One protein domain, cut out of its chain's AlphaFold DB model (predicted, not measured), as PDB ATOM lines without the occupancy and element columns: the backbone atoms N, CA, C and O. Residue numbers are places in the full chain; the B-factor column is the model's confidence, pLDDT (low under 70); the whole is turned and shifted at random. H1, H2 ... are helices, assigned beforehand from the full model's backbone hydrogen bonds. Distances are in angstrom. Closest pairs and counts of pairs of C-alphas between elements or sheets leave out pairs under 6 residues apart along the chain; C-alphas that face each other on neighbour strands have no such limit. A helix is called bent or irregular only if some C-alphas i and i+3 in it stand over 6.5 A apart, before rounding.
ATOM      1  N   HIS A 181     296.915 332.194 330.602       94.31
ATOM      2  CA  HIS A 181     295.742 332.934 330.149       94.31
ATOM      3  C   HIS A 181     294.631 331.947 329.798       94.31
ATOM      4  O   HIS A 181     293.530 332.051 330.331       94.31
ATOM      5  N   PHE A 182     294.954 330.918 329.010       96.88
ATOM      6  CA  PHE A 182     293.990 329.884 328.664       96.88
ATOM      7  C   PHE A 182     293.570 329.058 329.884       96.88
ATOM      8  O   PHE A 182     292.389 328.785 330.046       96.88
ATOM      9  N   MET A 183     294.485 328.741 330.807       96.69
ATOM     10  CA  MET A 183     294.134 328.062 332.065       96.69
ATOM     11  C   MET A 183     293.103 328.837 332.905       96.69
ATOM     12  O   MET A 183     292.286 328.213 333.577       96.69
ATOM     13  N   ARG A 184     293.124 330.178 332.886       95.62
ATOM     14  CA  ARG A 184     292.169 331.014 333.639       95.62
ATOM     15  C   ARG A 184     290.815 331.160 332.951       95.62
ATOM     16  O   ARG A 184     289.802 331.289 333.635       95.62
ATOM     17  N   THR A 185     290.781 331.163 331.622       95.81
ATOM     18  CA  THR A 185     289.558 331.433 330.849       95.81
ATOM     19  C   THR A 185     288.882 330.180 330.304       95.81
ATOM     20  O   THR A 185     287.669 330.200 330.111       95.81
ATOM     21  N   ALA A 186     289.599 329.066 330.149       95.19
ATOM     22  CA  ALA A 186     289.054 327.773 329.736       95.19
ATOM     23  C   ALA A 186     287.815 327.316 330.540       95.19
ATOM     24  O   ALA A 186     286.848 326.888 329.904       95.19
ATOM     25  N   PRO A 187     287.742 327.482 331.882       95.19
ATOM     26  CA  PRO A 187     286.535 327.134 332.637       95.19
ATOM     27  C   PRO A 187     285.292 327.897 332.175       95.19
ATOM     28  O   PRO A 187     284.204 327.325 332.102       95.19
ATOM     29  N   LYS A 188     285.449 329.163 331.763       93.00
ATOM     30  CA  LYS A 188     284.351 329.963 331.200       93.00
ATOM     31  C   LYS A 188     283.868 329.407 329.864       93.00
ATOM     32  O   LYS A 188     282.703 329.581 329.537       93.00
ATOM     33  N   LEU A 189     284.714 328.683 329.136       90.44
ATOM     34  CA  LEU A 189     284.375 327.979 327.897       90.44
ATOM     35  C   LEU A 189     283.811 326.565 328.133       90.44
ATOM     36  O   LEU A 189     283.469 325.885 327.173       90.44
ATOM     37  N   GLY A 190     283.688 326.113 329.388       93.44
ATOM     38  CA  GLY A 190     283.248 324.751 329.719       93.44
ATOM     39  C   GLY A 190     284.363 323.699 329.646       93.44
ATOM     40  O   GLY A 190     284.086 322.506 329.495       93.44
ATOM     41  N   LEU A 191     285.625 324.130 329.735       95.69
ATOM     42  CA  LEU A 191     286.807 323.271 329.773       95.69
ATOM     43  C   LEU A 191     287.479 323.356 331.150       95.69
ATOM     44  O   LEU A 191     287.837 324.433 331.607       95.69
ATOM     45  N   ASP A 192     287.698 322.218 331.798       94.44
ATOM     46  CA  ASP A 192     288.164 322.114 333.190       94.44
ATOM     47  C   ASP A 192     289.465 321.304 333.333       94.44
ATOM     48  O   ASP A 192     289.849 320.867 334.421       94.44
ATOM     49  N   GLY A 193     290.158 321.081 332.217       95.88
ATOM     50  CA  GLY A 193     291.391 320.309 332.179       95.88
ATOM     51  C   GLY A 193     292.563 320.958 332.928       95.88
ATOM     52  O   GLY A 193     292.653 322.167 333.122       95.88
ATOM     53  N   ARG A 194     293.527 320.117 333.296       97.19
ATOM     54  CA  ARG A 194     294.826 320.490 333.870       97.19
ATOM     55  C   ARG A 194     295.835 320.834 332.768       97.19
ATOM     56  O   ARG A 194     295.679 320.365 331.639       97.19
ATOM     57  N   PRO A 195     296.906 321.591 333.064       97.25
ATOM     58  CA  PRO A 195     297.927 321.887 332.066       97.25
ATOM     59  C   PRO A 195     298.588 320.604 331.526       97.25
ATOM     60  O   PRO A 195     298.706 319.610 332.253       97.25
ATOM     61  N   PRO A 196     299.044 320.606 330.259       97.25
ATOM     62  CA  PRO A 196     299.730 319.464 329.671       97.25
ATOM     63  C   PRO A 196     301.013 319.143 330.441       97.25
ATOM     64  O   PRO A 196     301.819 320.023 330.735       97.25
ATOM     65  N   ASN A 197     301.235 317.859 330.729       97.06
ATOM     66  CA  ASN A 197     302.459 317.399 331.375       97.06
ATOM     67  C   ASN A 197     303.560 317.165 330.318       97.06
ATOM     68  O   ASN A 197     303.378 316.299 329.455       97.06
ATOM     69  N   PRO A 198     304.709 317.872 330.365       94.94
ATOM     70  CA  PRO A 198     305.749 317.746 329.341       94.94
ATOM     71  C   PRO A 198     306.338 316.337 329.214       94.94
ATOM     72  O   PRO A 198     306.585 315.882 328.101       94.94
ATOM     73  N   ALA A 199     306.525 315.620 330.329       95.69
ATOM     74  CA  ALA A 199     307.071 314.262 330.306       95.69
ATOM     75  C   ALA A 199     306.133 313.289 329.578       95.69
ATOM     76  O   ALA A 199     306.588 312.464 328.788       95.69
ATOM     77  N   HIS A 200     304.822 313.432 329.779       97.06
ATOM     78  CA  HIS A 200     303.829 312.633 329.064       97.06
ATOM     79  C   HIS A 200     303.697 313.061 327.602       97.06
ATOM     80  O   HIS A 200     303.647 312.201 326.731       97.06
ATOM     81  N   CYS A 201     303.713 314.365 327.306       96.62
ATOM     82  CA  CYS A 201     303.627 314.858 325.926       96.62
ATOM     83  C   CYS A 201     304.789 314.377 325.044       96.62
ATOM     84  O   CYS A 201     304.610 314.231 323.842       96.62
ATOM     85  N   ARG A 202     305.970 314.120 325.623       95.06
ATOM     86  CA  ARG A 202     307.114 313.541 324.897       95.06
ATOM     87  C   ARG A 202     306.964 312.046 324.612       95.06
ATOM     88  O   ARG A 202     307.582 311.543 323.679       95.06
ATOM     89  N   ARG A 203     306.178 311.333 325.424       95.06
ATOM     90  CA  ARG A 203     305.998 309.875 325.336       95.06
ATOM     91  C   ARG A 203     304.760 309.475 324.534       95.06
ATOM     92  O   ARG A 203     304.794 308.456 323.858       95.06
ATOM     93  N   TYR A 204     303.699 310.275 324.595       95.44
ATOM     94  CA  TYR A 204     302.383 309.939 324.055       95.44
ATOM     95  C   TYR A 204     301.858 311.025 323.116       95.44
ATOM     96  O   TYR A 204     302.086 312.217 323.332       95.44
ATOM     97  N   THR A 205     301.077 310.619 322.116       92.38
ATOM     98  CA  THR A 205     300.207 311.540 321.373       92.38
ATOM     99  C   THR A 205     298.937 311.799 322.183       92.38
ATOM    100  O   THR A 205     298.596 311.028 323.079       92.38
ATOM    101  N   CYS A 206     298.210 312.887 321.906       91.56
ATOM    102  CA  CYS A 206     296.995 313.193 322.670       91.56
ATOM    103  C   CYS A 206     295.929 312.091 322.577       91.56
ATOM    104  O   CYS A 206     295.224 311.892 323.556       91.56
ATOM    105  N   GLY A 207     295.863 311.348 321.467       90.62
ATOM    106  CA  GLY A 207     294.922 310.233 321.304       90.62
ATOM    107  C   GLY A 207     295.243 308.993 322.145       90.62
ATOM    108  O   GLY A 207     294.351 308.203 322.414       90.62
ATOM    109  N   THR A 208     296.493 308.818 322.591       94.50
ATOM    110  CA  THR A 208     296.929 307.642 323.376       94.50
ATOM    111  C   THR A 208     297.434 307.997 324.773       94.50
ATOM    112  O   THR A 208     297.861 307.129 325.532       94.50
ATOM    113  N   CYS A 209     297.418 309.280 325.140       96.62
ATOM    114  CA  CYS A 209     297.953 309.737 326.413       96.62
ATOM    115  C   CYS A 209     297.002 309.380 327.568       96.62
ATOM    116  O   CYS A 209     295.852 309.820 327.556       96.62
ATOM    117  N   PRO A 210     297.477 308.716 328.639       97.25
ATOM    118  CA  PRO A 210     296.627 308.370 329.783       97.25
ATOM    119  C   PRO A 210     296.105 309.601 330.542       97.25
ATOM    120  O   PRO A 210     295.120 309.523 331.271       97.25
ATOM    121  N   LEU A 211     296.746 310.762 330.371       97.31
ATOM    122  CA  LEU A 211     296.297 312.022 330.963       97.31
ATOM    123  C   LEU A 211     295.291 312.778 330.085       97.31
ATOM    124  O   LEU A 211     294.788 313.809 330.532       97.31
ATOM    125  N   ALA A 212     295.003 312.315 328.862       96.50
ATOM    126  CA  ALA A 212     294.170 313.036 327.898       96.50
ATOM    127  C   ALA A 212     292.804 313.472 328.467       96.50
ATOM    128  O   ALA A 212     292.513 314.667 328.375       96.50
ATOM    129  N   PRO A 213     292.032 312.622 329.180       96.12
ATOM    130  CA  PRO A 213     290.722 313.024 329.709       96.12
ATOM    131  C   PRO A 213     290.773 314.218 330.677       96.12
ATOM    132  O   PRO A 213     289.799 314.956 330.831       96.12
ATOM    133  N   ARG A 214     291.921 314.430 331.338       96.81
ATOM    134  CA  ARG A 214     292.143 315.497 332.326       96.81
ATOM    135  C   ARG A 214     293.118 316.568 331.839       96.81
ATOM    136  O   ARG A 214     293.491 317.429 332.628       96.81
ATOM    137  N   CYS A 215     293.559 316.529 330.584       97.88
ATOM    138  CA  CYS A 215     294.515 317.475 330.015       97.88
ATOM    139  C   CYS A 215     293.773 318.542 329.212       97.88
ATOM    140  O   CYS A 215     293.071 318.214 328.260       97.88
ATOM    141  N   LEU A 216     293.965 319.821 329.536       97.94
ATOM    142  CA  LEU A 216     293.265 320.928 328.887       97.94
ATOM    143  C   LEU A 216     293.525 320.980 327.380       97.94
ATOM    144  O   LEU A 216     292.593 321.196 326.616       97.94
ATOM    145  N   ARG A 217     294.760 320.712 326.932       97.25
ATOM    146  CA  ARG A 217     295.075 320.673 325.494       97.25
ATOM    147  C   ARG A 217     294.292 319.570 324.787       97.25
ATOM    148  O   ARG A 217     293.763 319.794 323.705       97.25
ATOM    149  N   ALA A 218     294.249 318.374 325.378       97.06
ATOM    150  CA  ALA A 218     293.537 317.239 324.793       97.06
ATOM    151  C   ALA A 218     292.027 317.492 324.788       97.06
ATOM    152  O   ALA A 218     291.403 317.348 323.746       97.06
ATOM    153  N   GLN A 219     291.475 317.982 325.902       97.00
ATOM    154  CA  GLN A 219     290.074 318.380 325.982       97.00
ATOM    155  C   GLN A 219     289.712 319.470 324.965       97.00
ATOM    156  O   GLN A 219     288.643 319.394 324.374       97.00
ATOM    157  N   ALA A 220     290.560 320.483 324.767       97.31
ATOM    158  CA  ALA A 220     290.311 321.534 323.784       97.31
ATOM    159  C   ALA A 220     290.264 320.950 322.366       97.31
ATOM    160  O   ALA A 220     289.287 321.166 321.659       97.31
ATOM    161  N   ALA A 221     291.263 320.152 321.983       95.94
ATOM    162  CA  ALA A 221     291.301 319.519 320.666       95.94
ATOM    163  C   ALA A 221     290.125 318.550 320.439       95.94
ATOM    164  O   ALA A 221     289.516 318.567 319.379       95.94
ATOM    165  N   GLU A 222     289.772 317.733 321.434       95.75
ATOM    166  CA  GLU A 222     288.678 316.758 321.334       95.75
ATOM    167  C   GLU A 222     287.299 317.428 321.304       95.75
ATOM    168  O   GLU A 222     286.435 317.042 320.524       95.75
ATOM    169  N   LYS A 223     287.069 318.429 322.165       97.00
ATOM    170  CA  LYS A 223     285.735 319.015 322.357       97.00
ATOM    171  C   LYS A 223     285.452 320.202 321.440       97.00
ATOM    172  O   LYS A 223     284.283 320.533 321.269       97.00
ATOM    173  N   LEU A 224     286.482 320.875 320.922       97.44
ATOM    174  CA  LEU A 224     286.344 322.030 320.025       97.44
ATOM    175  C   LEU A 224     286.844 321.743 318.602       97.44
ATOM    176  O   LEU A 224     286.563 322.528 317.700       97.44
ATOM    177  N   GLY A 225     287.597 320.659 318.382       96.94
ATOM    178  CA  GLY A 225     288.144 320.317 317.071       96.94
ATOM    179  C   GLY A 225     288.972 321.455 316.476       96.94
ATOM    180  O   GLY A 225     289.838 322.031 317.141       96.94
ATOM    181  N   ARG A 226     288.681 321.821 315.223       97.75
ATOM    182  CA  ARG A 226     289.379 322.914 314.525       97.75
ATOM    183  C   ARG A 226     289.051 324.305 315.063       97.75
ATOM    184  O   ARG A 226     289.687 325.254 314.620       97.75
ATOM    185  N   LEU A 227     288.130 324.452 316.022       97.94
ATOM    186  CA  LEU A 227     287.912 325.707 316.755       97.94
ATOM    187  C   LEU A 227     288.826 325.876 317.975       97.94
ATOM    188  O   LEU A 227     288.799 326.937 318.597       97.94
ATOM    189  N   ALA A 228     289.633 324.876 318.341       97.88
ATOM    190  CA  ALA A 228     290.427 324.916 319.567       97.88
ATOM    191  C   ALA A 228     291.410 326.103 319.613       97.88
ATOM    192  O   ALA A 228     291.449 326.828 320.611       97.88
ATOM    193  N   GLY A 229     292.159 326.344 318.534       97.75
ATOM    194  CA  GLY A 229     293.100 327.462 318.436       97.75
ATOM    195  C   GLY A 229     292.423 328.835 318.427       97.75
ATOM    196  O   GLY A 229     292.878 329.779 319.076       97.75
ATOM    197  N   TRP A 230     291.271 328.940 317.760       98.00
ATOM    198  CA  TRP A 230     290.482 330.172 317.737       98.00
ATOM    199  C   TRP A 230     289.851 330.480 319.101       98.00
ATOM    200  O   TRP A 230     289.931 331.605 319.593       98.00
ATOM    201  N   ALA A 231     289.305 329.471 319.780       97.12
ATOM    202  CA  ALA A 231     288.805 329.619 321.141       97.12
ATOM    203  C   ALA A 231     289.925 330.022 322.114       97.12
ATOM    204  O   ALA A 231     289.705 330.869 322.981       97.12
ATOM    205  N   GLN A 232     291.135 329.473 321.947       96.94
ATOM    206  CA  GLN A 232     292.314 329.882 322.716       96.94
ATOM    207  C   GLN A 232     292.692 331.354 322.453       96.94
ATOM    208  O   GLN A 232     293.003 332.081 323.399       96.94
ATOM    209  N   THR A 233     292.587 331.819 321.206       96.88
ATOM    210  CA  THR A 233     292.795 333.226 320.814       96.88
ATOM    211  C   THR A 233     291.802 334.152 321.528       96.88
ATOM    212  O   THR A 233     292.205 335.137 322.154       96.88
ATOM    213  N   LEU A 234     290.506 333.813 321.522       97.00
ATOM    214  CA  LEU A 234     289.478 334.559 322.263       97.00
ATOM    215  C   LEU A 234     289.740 334.561 323.773       97.00
ATOM    216  O   LEU A 234     289.635 335.600 324.424       97.00
ATOM    217  N   ALA A 235     290.120 333.409 324.324       95.69
ATOM    218  CA  ALA A 235     290.489 333.245 325.724       95.69
ATOM    219  C   ALA A 235     291.648 334.167 326.138       95.69
ATOM    220  O   ALA A 235     291.602 334.755 327.221       95.69
ATOM    221  N   TYR A 236     292.667 334.322 325.287       96.12
ATOM    222  CA  TYR A 236     293.782 335.234 325.537       96.12
ATOM    223  C   TYR A 236     293.318 336.695 325.571       96.12
ATOM    224  O   TYR A 236     293.643 337.433 326.502       96.12
ATOM    225  N   LEU A 237     292.521 337.109 324.580       96.38
ATOM    226  CA  LEU A 237     291.979 338.467 324.494       96.38
ATOM    227  C   LEU A 237     291.071 338.802 325.685       96.38
ATOM    228  O   LEU A 237     291.162 339.898 326.239       96.38
ATOM    229  N   ALA A 238     290.235 337.853 326.109       95.38
ATOM    230  CA  ALA A 238     289.368 338.016 327.267       95.38
ATOM    231  C   ALA A 238     290.159 338.184 328.566       95.38
ATOM    232  O   ALA A 238     289.872 339.067 329.371       95.38
ATOM    233  N   ASP A 239     291.187 337.361 328.766       94.88
ATOM    234  CA  ASP A 239     292.033 337.436 329.955       94.88
ATOM    235  C   ASP A 239     292.837 338.747 330.023       94.88
ATOM    236  O   ASP A 239     293.064 339.291 331.103       94.88
ATOM    237  N   LYS A 240     293.215 339.296 328.864       93.75
ATOM    238  CA  LYS A 240     293.858 340.612 328.735       93.75
ATOM    239  C   LYS A 240     292.889 341.791 328.885       93.75
ATOM    240  O   LYS A 240     293.333 342.931 328.790       93.75
ATOM    241  N   GLY A 241     291.596 341.538 329.107       92.50
ATOM    242  CA  GLY A 241     290.571 342.574 329.254       92.50
ATOM    243  C   GLY A 241     290.228 343.299 327.951       92.50
ATOM    244  O   GLY A 241     289.629 344.369 327.987       92.50
TER     245      GLY A 241
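What this domain is: This is residues 181 to 241 of the 245 residues of the protein "DNA lyase" of Pyrobaculum sp (UniProt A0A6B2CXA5). The helix H3 is bent into a V of two arms, H3a and H3b, with the short helix H1 packed across H3b at one end of the domain and the small helix H2 set off by itself towards the other end. From H1 the chain runs past H3a to H2, then winds back through the long looped link of residues 204 to 215 into H3a. The printed part has 61 residues with three named helices in the order H1, H2, H3 and no named strand; the class is all helix, with 39 residues in the helices. The whole is compact, with a radius of gyration of the C-alphas of 11.6 A, yet elongated in outline, spanning 36 by 20 by 16 A.

How they stand to each other: H1, residues 181 to 189, touches H3b, residues 226 to 239, and the closest C-alphas are those of His 181 and Tyr 236, 5.5 A apart. Their lines are only just about perpendicular, at 70.4 degrees. H1 is close to but not clearly touching H3a, residues 216 to 223; the closest C-alphas, those of Met 183 and Leu 216, are 7.9 A apart. These two run the same way at a steep tilt of 36 degrees, only just past shallow. H2, residues 198 to 203, touches no helix and is apart from H1, H3a and H3b. H3a and H3b are close but not clearly touching, with the C-alphas of Ala 220 and Ala 228 the closest at 5.4 A; they run opposite ways at a steep tilt of 49 degrees. Every O i to N i+4 pair is within hydrogen-bond range in H3a, against 3 of 5 in H1, 1 of 2 in H2 and 9 of 10 in H3b.

Where its parts are: H1 begins at C-alpha 181, (295.742, 332.934, 330.149), and is 12.6 A long; it is irregular, but only just, with C-alphas 184 and 187 6.9 A apart. H2 begins at C-alpha 198, (305.749, 317.746, 329.341), and is 8.8 A long. By its hydrogen bonds H3, residues 216 to 239, was assigned as one helix, but it is bent: C-alphas 223 and 226 are 9.5 A apart. H3a is 10.1 A long; residues 224 and 225 belong to neither arm. H3b is 21.4 A long, ends at C-alpha 239, (292.033, 337.436, 329.955), and is itself irregular, with C-alphas 226 and 229 7.1 A apart.

The domain as a whole: The two C-alphas farthest apart are those of Arg 203 and Gly 241, at 36.4 A. The printed part has no cut. The link from H1 to H2, 8 residues, is short; that from H2 to H3, 12 residues, is long. The mean pLDDT of the printed part is 95.9, and no printed residue is under 70.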